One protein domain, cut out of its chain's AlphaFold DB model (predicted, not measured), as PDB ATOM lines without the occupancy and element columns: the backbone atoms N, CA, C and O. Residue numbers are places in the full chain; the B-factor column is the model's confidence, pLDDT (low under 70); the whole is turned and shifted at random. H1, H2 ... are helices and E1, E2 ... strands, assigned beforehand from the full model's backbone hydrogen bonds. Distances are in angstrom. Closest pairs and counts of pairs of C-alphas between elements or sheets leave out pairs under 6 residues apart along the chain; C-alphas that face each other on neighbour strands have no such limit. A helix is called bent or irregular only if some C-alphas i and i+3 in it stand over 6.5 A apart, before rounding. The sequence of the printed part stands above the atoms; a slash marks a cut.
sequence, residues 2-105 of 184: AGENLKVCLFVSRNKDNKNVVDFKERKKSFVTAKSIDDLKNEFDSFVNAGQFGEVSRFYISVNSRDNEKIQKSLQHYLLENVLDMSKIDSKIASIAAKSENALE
ATOM      1  N   ALA A   2      -6.074  -5.440  -1.202       37.44
ATOM      2  CA  ALA A   2      -5.958  -6.777  -1.779       37.44
ATOM      3  C   ALA A   2      -5.948  -7.768  -0.610       37.44
ATOM      4  O   ALA A   2      -5.035  -7.722   0.210       37.44
ATOM      5  N   GLY A   3      -7.037  -8.523  -0.445       49.12
ATOM      6  CA  GLY A   3      -7.195  -9.433   0.679       49.12
ATOM      7  C   GLY A   3      -6.060 -10.442   0.646       49.12
ATOM      8  O   GLY A   3      -5.841 -11.084  -0.379       49.12
ATOM      9  N   GLU A   4      -5.308 -10.536   1.736       61.38
ATOM     10  CA  GLU A   4      -4.310 -11.583   1.899       61.38
ATOM     11  C   GLU A   4      -4.973 -12.940   1.617       61.38
ATOM     12  O   GLU A   4      -6.080 -13.202   2.095       61.38
ATOM     13  N   ASN A   5      -4.327 -13.787   0.809       85.50
ATOM     14  CA  ASN A   5      -4.810 -15.130   0.477       85.50
ATOM     15  C   ASN A   5      -4.712 -16.032   1.716       85.50
ATOM     16  O   ASN A   5      -3.828 -16.882   1.809       85.50
ATOM     17  N   LEU A   6      -5.599 -15.824   2.692       96.00
ATOM     18  CA  LEU A   6      -5.620 -16.599   3.922       96.00
ATOM     19  C   LEU A   6      -5.905 -18.058   3.595       96.00
ATOM     20  O   LEU A   6      -6.915 -18.386   2.974       96.00
ATOM     21  N   LYS A   7      -5.037 -18.947   4.057       97.44
ATOM     22  CA  LYS A   7      -5.220 -20.391   3.959       97.44
ATOM     23  C   LYS A   7      -5.301 -21.001   5.348       97.44
ATOM     24  O   LYS A   7      -4.739 -20.480   6.312       97.44
ATOM     25  N   VAL A   8      -5.978 -22.140   5.439       98.19
ATOM     26  CA  VAL A   8      -5.888 -23.009   6.614       98.19
ATOM     27  C   VAL A   8      -4.658 -23.889   6.442       98.19
ATOM     28  O   VAL A   8      -4.504 -24.533   5.410       98.19
ATOM     29  N   CYS A   9      -3.796 -23.925   7.450       98.38
ATOM     30  CA  CYS A   9      -2.624 -24.785   7.513       98.38
ATOM     31  C   CYS A   9      -2.832 -25.871   8.575       98.38
ATOM     32  O   CYS A   9      -3.406 -25.611   9.637       98.38
ATOM     33  N   LEU A  10      -2.359 -27.086   8.293       98.56
ATOM     34  CA  LEU A  10      -2.351 -28.212   9.221       98.56
ATOM     35  C   LEU A  10      -1.013 -28.953   9.147       98.56
ATOM     36  O   LEU A  10      -0.701 -29.586   8.142       98.56
ATOM     37  N   PHE A  11      -0.276 -28.958  10.252       98.62
ATOM     38  CA  PHE A  11       0.805 -29.910  10.492       98.62
ATOM     39  C   PHE A  11       0.272 -31.071  11.323       98.62
ATOM     40  O   PHE A  11      -0.409 -30.850  12.330       98.62
ATOM     41  N   VAL A  12       0.556 -32.304  10.916       98.44
ATOM     42  CA  VAL A  12       0.041 -33.488  11.611       98.44
ATOM     43  C   VAL A  12       0.982 -34.680  11.486       98.44
ATOM     44  O   VAL A  12       1.491 -34.962  10.405       98.44
ATOM     45  N   SER A  13       1.169 -35.424  12.574       97.88
ATOM     46  CA  SER A  13       1.741 -36.771  12.548       97.88
ATOM     47  C   SER A  13       0.620 -37.777  12.775       97.88
ATOM     48  O   SER A  13       0.071 -37.890  13.865       97.88
ATOM     49  N   ARG A  14       0.189 -38.468  11.719       96.31
ATOM     50  CA  ARG A  14      -1.030 -39.293  11.764       96.31
ATOM     51  C   ARG A  14      -0.719 -40.696  12.255       96.31
ATOM     52  O   ARG A  14       0.307 -41.265  11.885       96.31
ATOM     53  N   ASN A  15      -1.667 -41.312  12.959       96.19
ATOM     54  CA  ASN A  15      -1.546 -42.714  13.387       96.19
ATOM     55  C   ASN A  15      -1.270 -43.683  12.220       96.19
ATOM     56  O   ASN A  15      -0.493 -44.624  12.362       96.19
ATOM     57  N   LYS A  16      -1.866 -43.444  11.040       93.62
ATOM     58  CA  LYS A  16      -1.675 -44.290   9.844       93.62
ATOM     59  C   LYS A  16      -0.215 -44.342   9.378       93.62
ATOM     60  O   LYS A  16       0.214 -45.401   8.932       93.62
ATOM     61  N   ASP A  17       0.508 -43.229   9.484       95.56
ATOM     62  CA  ASP A  17       1.881 -43.086   8.981       95.56
ATOM     63  C   ASP A  17       2.931 -43.550  10.011       95.56
ATOM     64  O   ASP A  17       4.077 -43.795   9.656       95.56
ATOM     65  N   ASN A  18       2.535 -43.703  11.280       96.94
ATOM     66  CA  ASN A  18       3.439 -43.884  12.421       96.94
ATOM     67  C   ASN A  18       3.191 -45.178  13.209       96.94
ATOM     68  O   ASN A  18       3.552 -45.279  14.376       96.94
ATOM     69  N   LYS A  19       2.591 -46.196  12.580       96.00
ATOM     70  CA  LYS A  19       2.248 -47.477  13.236       96.00
ATOM     71  C   LYS A  19       3.441 -48.202  13.870       96.00
ATOM     72  O   LYS A  19       3.246 -49.005  14.774       96.00
ATOM     73  N   ASN A  20       4.648 -47.937  13.373       94.38
ATOM     74  CA  ASN A  20       5.882 -48.590  13.809       94.38
ATOM     75  C   ASN A  20       6.629 -47.800  14.899       94.38
ATOM     76  O   ASN A  20       7.667 -48.258  15.371       94.38
ATOM     77  N   VAL A  21       6.138 -46.618  15.280       95.06
ATOM     78  CA  VAL A  21       6.730 -45.803  16.345       95.06
ATOM     79  C   VAL A  21       6.120 -46.243  17.677       95.06
ATOM     80  O   VAL A  21       4.901 -46.219  17.856       95.06
ATOM     81  N   VAL A  22       6.969 -46.693  18.602       94.00
ATOM     82  CA  VAL A  22       6.546 -47.183  19.924       94.00
ATOM     83  C   VAL A  22       5.922 -46.038  20.725       94.00
ATOM     84  O   VAL A  22       6.430 -44.922  20.703       94.00
ATOM     85  N   ASP A  23       4.806 -46.307  21.409       94.25
ATOM     86  CA  ASP A  23       4.062 -45.325  22.217       94.25
ATOM     87  C   ASP A  23       3.689 -44.034  21.465       94.25
ATOM     88  O   ASP A  23       3.569 -42.944  22.042       94.25
ATOM     89  N   PHE A  24       3.482 -44.153  20.151       96.75
ATOM     90  CA  PHE A  24       3.119 -43.029  19.308       96.75
ATOM     91  C   PHE A  24       1.783 -42.399  19.724       96.75
ATOM     92  O   PHE A  24       0.776 -43.078  19.939       96.75
ATOM     93  N   LYS A  25       1.767 -41.064  19.770       95.69
ATOM     94  CA  LYS A  25       0.555 -40.255  19.907       95.69
ATOM     95  C   LYS A  25       0.519 -39.223  18.797       95.69
ATOM     96  O   LYS A  25       1.462 -38.456  18.629       95.69
ATOM     97  N   GLU A  26      -0.606 -39.180  18.094       97.31
ATOM     98  CA  GLU A  26      -0.848 -38.194  17.046       97.31
ATOM     99  C   GLU A  26      -0.713 -36.763  17.583       97.31
ATOM    100  O   GLU A  26      -1.330 -36.389  18.587       97.31
ATOM    101  N   ARG A  27       0.089 -35.953  16.885       97.25
ATOM    102  CA  ARG A  27       0.235 -34.518  17.141       97.25
ATOM    103  C   ARG A  27      -0.376 -33.742  15.990       97.25
ATOM    104  O   ARG A  27      -0.243 -34.127  14.831       97.25
ATOM    105  N   LYS A  28      -1.007 -32.613  16.306       97.56
ATOM    106  CA  LYS A  28      -1.575 -31.704  15.309       97.56
ATOM    107  C   LYS A  28      -1.341 -30.250  15.688       97.56
ATOM    108  O   LYS A  28      -1.460 -29.888  16.857       97.56
ATOM    109  N   LYS A  29      -1.070 -29.419  14.686       98.12
ATOM    110  CA  LYS A  29      -1.037 -27.960  14.782       98.12
ATOM    111  C   LYS A  29      -1.816 -27.389  13.605       98.12
ATOM    112  O   LYS A  29      -1.449 -27.627  12.461       98.12
ATOM    113  N   SER A  30      -2.889 -26.657  13.883       98.06
ATOM    114  CA  SER A  30      -3.737 -26.038  12.860       98.06
ATOM    115  C   SER A  30      -3.855 -24.542  13.106       98.06
ATOM    116  O   SER A  30      -4.121 -24.146  14.240       98.06
ATOM    117  N   PHE A  31      -3.689 -23.741  12.062       98.12
ATOM    118  CA  PHE A  31      -3.698 -22.279  12.138       98.12
ATOM    119  C   PHE A  31      -4.100 -21.670  10.788       98.12
ATOM    120  O   PHE A  31      -4.172 -22.371   9.779       98.12
ATOM    121  N   VAL A  32      -4.387 -20.369  10.772       97.81
ATOM    122  CA  VAL A  32      -4.639 -19.601   9.542       97.81
ATOM    123  C   VAL A  32      -3.413 -18.750   9.235       97.81
ATOM    124  O   VAL A  32      -2.780 -18.231  10.150       97.81
ATOM    125  N   THR A  33      -3.051 -18.631   7.960       96.94
ATOM    126  CA  THR A  33      -1.836 -17.923   7.543       96.94
ATOM    127  C   THR A  33      -1.983 -17.298   6.160       96.94
ATOM    128  O   THR A  33      -2.680 -17.842   5.305       96.94
ATOM    129  N   ALA A  34      -1.302 -16.172   5.948       95.75
ATOM    130  CA  ALA A  34      -1.069 -15.559   4.638       95.75
ATOM    131  C   ALA A  34       0.315 -15.913   4.053       95.75
ATOM    132  O   ALA A  34       0.636 -15.515   2.936       95.75
ATOM    133  N   LYS A  35       1.155 -16.621   4.822       95.38
ATOM    134  CA  LYS A  35       2.513 -17.011   4.420       95.38
ATOM    135  C   LYS A  35       2.482 -18.009   3.264       95.38
ATOM    136  O   LYS A  35       1.580 -18.847   3.192       95.38
ATOM    137  N   SER A  36       3.507 -17.960   2.416       93.88
ATOM    138  CA  SER A  36       3.713 -18.974   1.383       93.88
ATOM    139  C   SER A  36       4.077 -20.333   1.999       93.88
ATOM    140  O   SER A  36       4.451 -20.427   3.170       93.88
ATOM    141  N   ILE A  37       3.991 -21.401   1.202       94.00
ATOM    142  CA  ILE A  37       4.433 -22.742   1.616       94.00
ATOM    143  C   ILE A  37       5.921 -22.717   1.999       94.00
ATOM    144  O   ILE A  37       6.295 -23.306   3.012       94.00
ATOM    145  N   ASP A  38       6.753 -21.999   1.240       94.62
ATOM    146  CA  ASP A  38       8.191 -21.894   1.501       94.62
ATOM    147  C   ASP A  38       8.493 -21.192   2.829       94.62
ATOM    148  O   ASP A  38       9.316 -21.674   3.607       94.62
ATOM    149  N   ASP A  39       7.762 -20.123   3.151       95.25
ATOM    150  CA  ASP A  39       7.907 -19.405   4.427       95.25
ATOM    151  C   ASP A  39       7.499 -20.254   5.644       95.25
ATOM    152  O   ASP A  39       7.882 -19.961   6.781       95.25
ATOM    153  N   LEU A  40       6.695 -21.297   5.425       96.88
ATOM    154  CA  LEU A  40       6.212 -22.206   6.465       96.88
ATOM    155  C   LEU A  40       7.143 -23.403   6.690       96.88
ATOM    156  O   LEU A  40       6.989 -24.083   7.707       96.88
ATOM    157  N   LYS A  41       8.137 -23.637   5.820       96.06
ATOM    158  CA  LYS A  41       9.063 -24.781   5.927       96.06
ATOM    159  C   LYS A  41       9.797 -24.822   7.263       96.06
ATOM    160  O   LYS A  41       9.752 -25.838   7.941       96.06
ATOM    161  N   ASN A  42      10.350 -23.697   7.719       96.56
ATOM    162  CA  ASN A  42      11.046 -23.630   9.015       96.56
ATOM    163  C   ASN A  42      10.125 -23.963  10.205       96.56
ATOM    164  O   ASN A  42      10.545 -24.551  11.206       96.56
ATOM    165  N   GLU A  43       8.850 -23.576  10.114       97.81
ATOM    166  CA  GLU A  43       7.858 -23.868  11.146       97.81
ATOM    167  C   GLU A  43       7.450 -25.347  11.122       97.81
ATOM    168  O   GLU A  43       7.293 -25.969  12.178       97.81
ATOM    169  N   PHE A  44       7.336 -25.923   9.923       98.44
ATOM    170  CA  PHE A  44       7.091 -27.345   9.736       98.44
ATOM    171  C   PHE A  44       8.276 -28.197  10.211       98.44
ATOM    172  O   PHE A  44       8.074 -29.138  10.975       98.44
ATOM    173  N   ASP A  45       9.512 -27.820   9.886       97.94
ATOM    174  CA  ASP A  45      10.724 -28.476  10.383       97.94
ATOM    175  C   ASP A  45      10.807 -28.424  11.907       97.94
ATOM    176  O   ASP A  45      11.187 -29.402  12.549       97.94
ATOM    177  N   SER A  46      10.395 -27.314  12.521       97.81
ATOM    178  CA  SER A  46      10.292 -27.221  13.981       97.81
ATOM    179  C   SER A  46       9.255 -28.205  14.539       97.81
ATOM    180  O   SER A  46       9.506 -28.871  15.546       97.81
ATOM    181  N   PHE A  47       8.104 -28.352  13.872       98.31
ATOM    182  CA  PHE A  47       7.079 -29.331  14.241       98.31
ATOM    183  C   PHE A  47       7.579 -30.779  14.113       98.31
ATOM    184  O   PHE A  47       7.341 -31.582  15.024       98.31
ATOM    185  N   VAL A  48       8.295 -31.100  13.029       98.31
ATOM    186  CA  VAL A  48       8.956 -32.397  12.794       98.31
ATOM    187  C   VAL A  48       9.996 -32.653  13.882       98.31
ATOM    188  O   VAL A  48      10.017 -33.720  14.489       98.31
ATOM    189  N   ASN A  49      10.826 -31.653  14.185       97.31
ATOM    190  CA  ASN A  49      11.930 -31.782  15.128       97.31
ATOM    191  C   ASN A  49      11.500 -32.002  16.577       97.31
ATOM    192  O   ASN A  49      12.271 -32.597  17.329       97.31
ATOM    193  N   ALA A  50      10.294 -31.558  16.936       96.75
ATOM    194  CA  ALA A  50       9.659 -31.813  18.224       96.75
ATOM    195  C   ALA A  50       8.999 -33.206  18.331       96.75
ATOM    196  O   ALA A  50       8.441 -33.532  19.378       96.75
ATOM    197  N   GLY A  51       8.997 -33.994  17.250       96.00
ATOM    198  CA  GLY A  51       8.492 -35.366  17.228       96.00
ATOM    199  C   GLY A  51       9.487 -36.398  17.762       96.00
ATOM    200  O   GLY A  51      10.628 -36.083  18.104       96.00
ATOM    201  N   GLN A  52       9.042 -37.649  17.816       95.75
ATOM    202  CA  GLN A  52       9.867 -38.798  18.196       95.75
ATOM    203  C   GLN A  52      10.753 -39.261  17.037       95.75
ATOM    204  O   GLN A  52      10.437 -39.032  15.872       95.75
ATOM    205  N   PHE A  53      11.852 -39.957  17.330       95.81
ATOM    206  CA  PHE A  53      12.686 -40.548  16.282       95.81
ATOM    207  C   PHE A  53      11.870 -41.505  15.393       95.81
ATOM    208  O   PHE A  53      11.146 -42.361  15.898       95.81
ATOM    209  N   GLY A  54      11.983 -41.348  14.071       95.88
ATOM    210  CA  GLY A  54      11.202 -42.117  13.098       95.88
ATOM    211  C   GLY A  54       9.765 -41.622  12.890       95.88
ATOM    212  O   GLY A  54       9.066 -42.177  12.045       95.88
ATOM    213  N   GLU A  55       9.321 -40.578  13.602       97.31
ATOM    214  CA  GLU A  55       7.993 -39.984  13.424       97.31
ATOM    215  C   GLU A  55       7.881 -39.256  12.078       97.31
ATOM    216  O   GLU A  55       8.617 -38.307  11.798       97.31
ATOM    217  N   VAL A  56       6.912 -39.673  11.266       97.81
ATOM    218  CA  VAL A  56       6.484 -39.036  10.022       97.81
ATOM    219  C   VAL A  56       5.455 -37.949  10.326       97.81
ATOM    220  O   VAL A  56       4.396 -38.206  10.911       97.81
ATOM    221  N   SER A  57       5.736 -36.736   9.861       98.25
ATOM    222  CA  SER A  57       4.825 -35.592   9.891       98.25
ATOM    223  C   SER A  57       4.472 -35.144   8.475       98.25
ATOM    224  O   SER A  57       5.257 -35.307   7.543       98.25
ATOM    225  N   ARG A  58       3.285 -34.560   8.315       98.19
ATOM    226  CA  ARG A  58       2.757 -34.034   7.053       98.19
ATOM    227  C   ARG A  58       2.318 -32.585   7.216       98.19
ATOM    228  O   ARG A  58       1.741 -32.230   8.246       98.19
ATOM    229  N   PHE A  59       2.552 -31.788   6.183       98.25
ATOM    230  CA  PHE A  59       2.123 -30.403   6.057       98.25
ATOM    231  C   PHE A  59       1.051 -30.308   4.977       98.25
ATOM    232  O   PHE A  59       1.303 -30.560   3.800       98.25
ATOM    233  N   TYR A  60      -0.145 -29.909   5.396       98.19
ATOM    234  CA  TYR A  60      -1.260 -29.609   4.524       98.19
ATOM    235  C   TYR A  60      -1.625 -28.122   4.499       98.19
ATOM    236  O   TYR A  60      -1.610 -27.459   5.541       98.19
ATOM    237  N   ILE A  61      -2.076 -27.636   3.342       97.62
ATOM    238  CA  ILE A  61      -2.688 -26.310   3.182       97.62
ATOM    239  C   ILE A  61      -4.046 -26.424   2.483       97.62
ATOM    240  O   ILE A  61      -4.236 -27.292   1.632       97.62
ATOM    241  N   SER A  62      -5.016 -25.575   2.826       97.62
ATOM    242  CA  SER A  62      -6.298 -25.572   2.119       97.62
ATOM    243  C   SER A  62      -6.102 -25.189   0.658       97.62
ATOM    244  O   SER A  62      -5.377 -24.247   0.347       97.62
ATOM    245  N   VAL A  63      -6.783 -25.888  -0.249       95.81
ATOM    246  CA  VAL A  63      -6.739 -25.533  -1.674       95.81
ATOM    247  C   VAL A  63      -7.351 -24.150  -1.889       95.81
ATOM    248  O   VAL A  63      -6.786 -23.314  -2.593       95.81
ATOM    249  N   ASN A  64      -8.454 -23.862  -1.199       96.12
ATOM    250  CA  ASN A  64      -9.167 -22.595  -1.299       96.12
ATOM    251  C   ASN A  64      -8.678 -21.563  -0.283       96.12
ATOM    252  O   ASN A  64      -8.373 -21.891   0.871       96.12
ATOM    253  N   SER A  65      -8.602 -20.309  -0.732       96.50
ATOM    254  CA  SER A  65      -8.436 -19.145   0.139       96.50
ATOM    255  C   SER A  65      -9.682 -18.937   0.986       96.50
ATOM    256  O   SER A  65     -10.772 -19.396   0.641       96.50
ATOM    257  N   ARG A  66      -9.512 -18.266   2.121       96.94
ATOM    258  CA  ARG A  66     -10.554 -18.024   3.108       96.94
ATOM    259  C   ARG A  66     -10.841 -16.540   3.234       96.94
ATOM    260  O   ARG A  66      -9.945 -15.704   3.155       96.94
ATOM    261  N   ASP A  67     -12.109 -16.233   3.438       96.69
ATOM    262  CA  ASP A  67     -12.592 -14.871   3.581       96.69
ATOM    263  C   ASP A  67     -12.353 -14.388   5.017       96.69
ATOM    264  O   ASP A  67     -12.975 -14.868   5.970       96.69
ATOM    265  N   ASN A  68     -11.433 -13.434   5.168       95.88
ATOM    266  CA  ASN A  68     -11.065 -12.884   6.467       95.88
ATOM    267  C   ASN A  68     -12.264 -12.275   7.215       95.88
ATOM    268  O   ASN A  68     -12.407 -12.484   8.419       95.88
ATOM    269  N   GLU A  69     -13.138 -11.539   6.524       96.06
ATOM    270  CA  GLU A  69     -14.272 -10.870   7.166       96.06
ATOM    271  C   GLU A  69     -15.281 -11.900   7.682       96.06
ATOM    272  O   GLU A  69     -15.760 -11.798   8.817       96.06
ATOM    273  N   LYS A  70     -15.562 -12.940   6.890       96.94
ATOM    274  CA  LYS A  70     -16.456 -14.023   7.321       96.94
ATOM    275  C   LYS A  70     -15.876 -14.833   8.480       96.94
ATOM    276  O   LYS A  70     -16.619 -15.169   9.409       96.94
ATOM    277  N   ILE A  71     -14.563 -15.092   8.486       97.44
ATOM    278  CA  ILE A  71     -13.881 -15.731   9.624       97.44
ATOM    279  C   ILE A  71     -14.037 -14.880  10.884       97.44
ATOM    280  O   ILE A  71     -14.434 -15.404  11.925       97.44
ATOM    281  N   GLN A  72     -13.749 -13.577  10.798       97.50
ATOM    282  CA  GLN A  72     -13.835 -12.666  11.939       97.50
ATOM    283  C   GLN A  72     -15.253 -12.615  12.511       97.50
ATOM    284  O   GLN A  72     -15.424 -12.781  13.720       97.50
ATOM    285  N   LYS A  73     -16.275 -12.470  11.658       98.06
ATOM    286  CA  LYS A  73     -17.684 -12.503  12.083       98.06
ATOM    287  C   LYS A  73     -18.035 -13.831  12.752       98.06
ATOM    288  O   LYS A  73     -18.582 -13.841  13.851       98.06
ATOM    289  N   SER A  74     -17.658 -14.953  12.140       97.88
ATOM    290  CA  SER A  74     -17.908 -16.288  12.694       97.88
ATOM    291  C   SER A  74     -17.236 -16.494  14.058       97.88
ATOM    292  O   SER A  74     -17.825 -17.097  14.955       97.88
ATOM    293  N   LEU A  75     -16.014 -15.981  14.238       97.75
ATOM    294  CA  LEU A  75     -15.304 -16.026  15.516       97.75
ATOM    295  C   LEU A  75     -15.987 -15.160  16.577       97.75
ATOM    296  O   LEU A  75     -16.135 -15.612  17.709       97.75
ATOM    297  N   GLN A  76     -16.425 -13.948  16.224       98.12
ATOM    298  CA  GLN A  76     -17.157 -13.069  17.140       98.12
ATOM    299  C   GLN A  76     -18.443 -13.735  17.634       98.12
ATOM    300  O   GLN A  76     -18.649 -13.818  18.842       98.12
ATOM    301  N   HIS A  77     -19.255 -14.285  16.725       98.00
ATOM    302  CA  HIS A  77     -20.451 -15.046  17.096       98.00
ATOM    303  C   HIS A  77     -20.112 -16.211  18.036       98.00
ATOM    304  O   HIS A  77     -20.736 -16.356  19.083       98.00
ATOM    305  N   TYR A  78     -19.062 -16.983  17.728       97.75
ATOM    306  CA  TYR A  78     -18.636 -18.088  18.586       97.75
ATOM    307  C   TYR A  78     -18.252 -17.628  20.002       97.75
ATOM    308  O   TYR A  78     -18.652 -18.269  20.972       97.75
ATOM    309  N   LEU A  79     -17.483 -16.543  20.133       97.56
ATOM    310  CA  LEU A  79     -16.997 -16.035  21.423       97.56
ATOM    311  C   LEU A  79     -18.094 -15.376  22.270       97.56
ATOM    312  O   LEU A  79     -17.987 -15.369  23.492       97.56
ATOM    313  N   LEU A  80     -19.146 -14.843  21.643       97.75
ATOM    314  CA  LEU A  80     -20.328 -14.348  22.356       97.75
ATOM    315  C   LEU A  80     -21.128 -15.484  23.008       97.75
ATOM    316  O   LEU A  80     -21.747 -15.285  24.049       97.75
ATOM    317  N   GLU A  81     -21.108 -16.669  22.400       97.44
ATOM    318  CA  GLU A  81     -21.908 -17.823  22.821       97.44
ATOM    319  C   GLU A  81     -21.119 -18.841  23.661       97.44
ATOM    320  O   GLU A  81     -21.715 -19.694  24.316       97.44
ATOM    321  N   ASN A  82     -19.783 -18.795  23.639       97.44
ATOM    322  CA  ASN A  82     -18.931 -19.840  24.207       97.44
ATOM    323  C   ASN A  82     -17.707 -19.268  24.929       97.44
ATOM    324  O   ASN A  82     -17.041 -18.360  24.438       97.44
ATOM    325  N   VAL A  83     -17.315 -19.904  26.038       96.25
ATOM    326  CA  VAL A  83     -16.012 -19.658  26.675       96.25
ATOM    327  C   VAL A  83     -14.935 -20.459  25.942       96.25
ATOM    328  O   VAL A  83     -15.021 -21.685  25.831       96.25
ATOM    329  N   LEU A  84     -13.908 -19.771  25.444       96.50
ATOM    330  CA  LEU A  84     -12.767 -20.383  24.765       96.50
ATOM    331  C   LEU A  84     -11.533 -20.368  25.669       96.50
ATOM    332  O   LEU A  84     -11.142 -19.329  26.191       96.50
ATOM    333  N   ASP A  85     -10.877 -21.520  25.789       96.62
ATOM    334  CA  ASP A  85      -9.498 -21.584  26.269       96.62
ATOM    335  C   ASP A  85      -8.590 -20.885  25.251       96.62
ATOM    336  O   ASP A  85      -8.411 -21.366  24.128       96.62
ATOM    337  N   MET A  86      -8.028 -19.742  25.646       95.75
ATOM    338  CA  MET A  86      -7.233 -18.887  24.764       95.75
ATOM    339  C   MET A  86      -5.972 -19.578  24.237       95.75
ATOM    340  O   MET A  86      -5.497 -19.211  23.167       95.75
ATOM    341  N   SER A  87      -5.480 -20.633  24.900       96.12
ATOM    342  CA  SER A  87      -4.379 -21.450  24.369       96.12
ATOM    343  C   SER A  87      -4.758 -22.220  23.095       96.12
ATOM    344  O   SER A  87      -3.890 -22.661  22.346       96.12
ATOM    345  N   LYS A  88      -6.060 -22.367  22.815       95.75
ATOM    346  CA  LYS A  88      -6.606 -23.082  21.652       95.75
ATOM    347  C   LYS A  88      -7.094 -22.144  20.553       95.75
ATOM    348  O   LYS A  88      -7.696 -22.633  19.590       95.75
ATOM    349  N   ILE A  89      -6.860 -20.834  20.675       96.50
ATOM    350  CA  ILE A  89      -7.413 -19.835  19.758       96.50
ATOM    351  C   ILE A  89      -7.042 -20.118  18.297       96.50
ATOM    352  O   ILE A  89      -7.941 -20.168  17.463       96.50
ATOM    353  N   ASP A  90      -5.784 -20.448  18.002       96.88
ATOM    354  CA  ASP A  90      -5.330 -20.743  16.635       96.88
ATOM    355  C   ASP A  90      -6.087 -21.922  16.024       96.88
ATOM    356  O   ASP A  90      -6.611 -21.845  14.911       96.88
ATOM    357  N   SER A  91      -6.224 -23.007  16.793       97.06
ATOM    358  CA  SER A  91      -6.946 -24.199  16.347       97.06
ATOM    359  C   SER A  91      -8.438 -23.936  16.148       97.06
ATOM    360  O   SER A  91      -9.054 -24.481  15.228       97.06
ATOM    361  N   LYS A  92      -9.026 -23.062  16.974       98.19
ATOM    362  CA  LYS A  92     -10.424 -22.653  16.841       98.19
ATOM    363  C   LYS A  92     -10.621 -21.767  15.611       98.19
ATOM    364  O   LYS A  92     -11.556 -22.023  14.856       98.19
ATOM    365  N   ILE A  93      -9.744 -20.792  15.376       98.19
ATOM    366  CA  ILE A  93      -9.774 -19.938  14.181       98.19
ATOM    367  C   ILE A  93      -9.631 -20.799  12.923       98.19
ATOM    368  O   ILE A  93     -10.449 -20.677  12.017       98.19
ATOM    369  N   ALA A  94      -8.671 -21.728  12.893       98.19
ATOM    370  CA  ALA A  94      -8.499 -22.667  11.784       98.19
ATOM    371  C   ALA A  94      -9.752 -23.520  11.540       98.19
ATOM    372  O   ALA A  94     -10.190 -23.661  10.402       98.19
ATOM    373  N   SER A  95     -10.372 -24.040  12.604       97.94
ATOM    374  CA  SER A  95     -11.616 -24.812  12.508       97.94
ATOM    375  C   SER A  95     -12.792 -23.987  11.978       97.94
ATOM    376  O   SER A  95     -13.630 -24.537  11.269       97.94
ATOM    377  N   ILE A  96     -12.879 -22.701  12.322       98.31
ATOM    378  CA  ILE A  96     -13.900 -21.790  11.791       98.31
ATOM    379  C   ILE A  96     -13.611 -21.485  10.319       98.31
ATOM    380  O   ILE A  96     -14.503 -21.596   9.483       98.31
ATOM    381  N   ALA A  97     -12.366 -21.154   9.987       98.00
ATOM    382  CA  ALA A  97     -11.938 -20.841   8.631       98.00
ATOM    383  C   ALA A  97     -12.098 -22.017   7.659       98.00
ATOM    384  O   ALA A  97     -12.428 -21.803   6.499       98.00
ATOM    385  N   ALA A  98     -11.922 -23.252   8.131       97.12
ATOM    386  CA  ALA A  98     -12.078 -24.462   7.328       97.12
ATOM    387  C   ALA A  98     -13.529 -24.759   6.912       97.12
ATOM    388  O   ALA A  98     -13.757 -25.680   6.133       97.12
ATOM    389  N   LYS A  99     -14.521 -24.025   7.431       96.94
ATOM    390  CA  LYS A  99     -15.913 -24.214   7.023       96.94
ATOM    391  C   LYS A  99     -16.162 -23.641   5.628       96.94
ATOM    392  O   LYS A  99     -15.640 -22.580   5.277       96.94
ATOM    393  N   SER A 100     -17.013 -24.312   4.854       94.38
ATOM    394  CA  SER A 100     -17.300 -23.954   3.461       94.38
ATOM    395  C   SER A 100     -17.873 -22.545   3.295       94.38
ATOM    396  O   SER A 100     -17.553 -21.875   2.320       94.38
ATOM    397  N   GLU A 101     -18.674 -22.055   4.249       95.12
ATOM    398  CA  GLU A 101     -19.230 -20.696   4.207       95.12
ATOM    399  C   GLU A 101     -18.153 -19.599   4.262       95.12
ATOM    400  O   GLU A 101     -18.368 -18.494   3.753       95.12
ATOM    401  N   ASN A 102     -16.982 -19.928   4.820       96.56
ATOM    402  CA  ASN A 102     -15.829 -19.043   4.973       96.56
ATOM    403  C   ASN A 102     -14.804 -19.198   3.838       96.56
ATOM    404  O   ASN A 102     -13.754 -18.557   3.868       96.56
ATOM    405  N   ALA A 103     -15.080 -20.033   2.833       95.19
ATOM    406  CA  ALA A 103     -14.263 -20.107   1.631       95.19
ATOM    407  C   ALA A 103     -14.439 -18.838   0.770       95.19
ATOM    408  O   ALA A 103     -15.546 -18.311   0.629       95.19
ATOM    409  N   LEU A 104     -13.328 -18.353   0.217       95.00
ATOM    410  CA  LEU A 104     -13.263 -17.269  -0.770       95.00
ATOM    411  C   LEU A 104     -13.204 -17.822  -2.203       95.00
ATOM    412  O   LEU A 104     -13.656 -17.180  -3.143       95.00
ATOM    413  N   GLU A 105     -12.646 -19.021  -2.352       93.81
ATOM    414  CA  GLU A 105     -12.546 -19.765  -3.606       93.81
ATOM    415  C   GLU A 105     -13.271 -21.108  -3.472       93.81
ATOM    416  O   GLU A 105     -13.539 -21.576  -2.363       93.81
TER     417      GLU A 105
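AT A GLANCE: This is residues 2 to 105 of the 184 residues of an uncharacterized protein of Streptococcus anginosus (UniProt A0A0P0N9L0). A narrow, twisted sheet of three strands forms the middle layer, with H1 along one face and H3 across the other, while H2 packs on H3 off the sheet, at the opposite end of the longest axis from the long loop of residues 14 to 26. The strands run in the order E2, E1, E3, antiparallel throughout. The printed part has 104 residues with three named helices and three named strands, E1 E2 H1 E3 H2 H3 along the chain, and its class is mixed, helices and strands. It is only just compact, close to loose, with a radius of gyration of the C-alphas of 15.3 A and spans of 43 by 32 by 20 A.

IN THESE COORDINATES: Find C-alpha 7 at (-5.220, -20.391, 3.959); from there E1 runs 19.8 A to residue 13. After the loop, E2 takes residues 27 to 33, 19.3 A long. H1, residues 37 to 49, spans 17.9 A and is only just irregular: C-alphas 39 and 42 are 7.0 A apart. E3, residues 56 to 62, covers 20.2 A. H2, residues 68 to 81, also measures 20.2 A. H3, residues 86 to 97, spans 16.9 A, ends with C-alpha 97 at (-11.938, -20.841, 8.631), and is irregular, with C-alphas 87 and 90 lying 7.8 A apart.

HOW THE PARTS SIT: Start with the sheet, which is twisted, its C-alphas up to 4.3 A off the best plane. E1 and E2 form a hairpin, where you find N 9 and O 31 within hydrogen-bond range at 2.8 A. On the other side of E1, N 10 and O 60 of E3 are 2.9 A apart. H1 is on the sheet at a height of 9.2 A, over E1 and E3 and along the strands, at 25 degrees to E1 on the local plane; its closest C-alphas to E3 are those of Val 48 and Ser 57, 6.0 A. E2, H1 and E3 make a split strand-helix-strand unit, two strands running the same way with E1 between them, and its crossover is right-handed. H3 is on the opposite face, giving three layers, helices on both faces of the sheet; its height over the sheet is 7.2 A, it lies over E2, with 5 of its 12 C-alphas falling on E2, and only just not over E1, on which 2 fall, and it runs across the strands, at 66 degrees to E2 on the local plane; the closest C-alphas of H3 and E2 are those of Ala 94 and Phe 31, 4.8 A apart. H2 is not on the sheet; its residues 71 to 75 alone touch residues 93 to 97 of H3, opposite ways at a steep tilt of 53 degrees, with the C-alphas of Ile 71 and Ala 97 closest at 5.6 A. H1 and H3 are apart. In H2 every O i to N i+4 pair is within hydrogen-bond range; in H1 7 of 9 are, and in H3 6 of 8.

THE WHOLE: The C-alphas farthest apart are those of Ala 2 and Val 22, 47.5 A. The printed part has no cut. The link from E1 to E2 is long, 13 residues. Residues 2 to 4 are under 70 in pLDDT, and the mean of the printed part is 95.3.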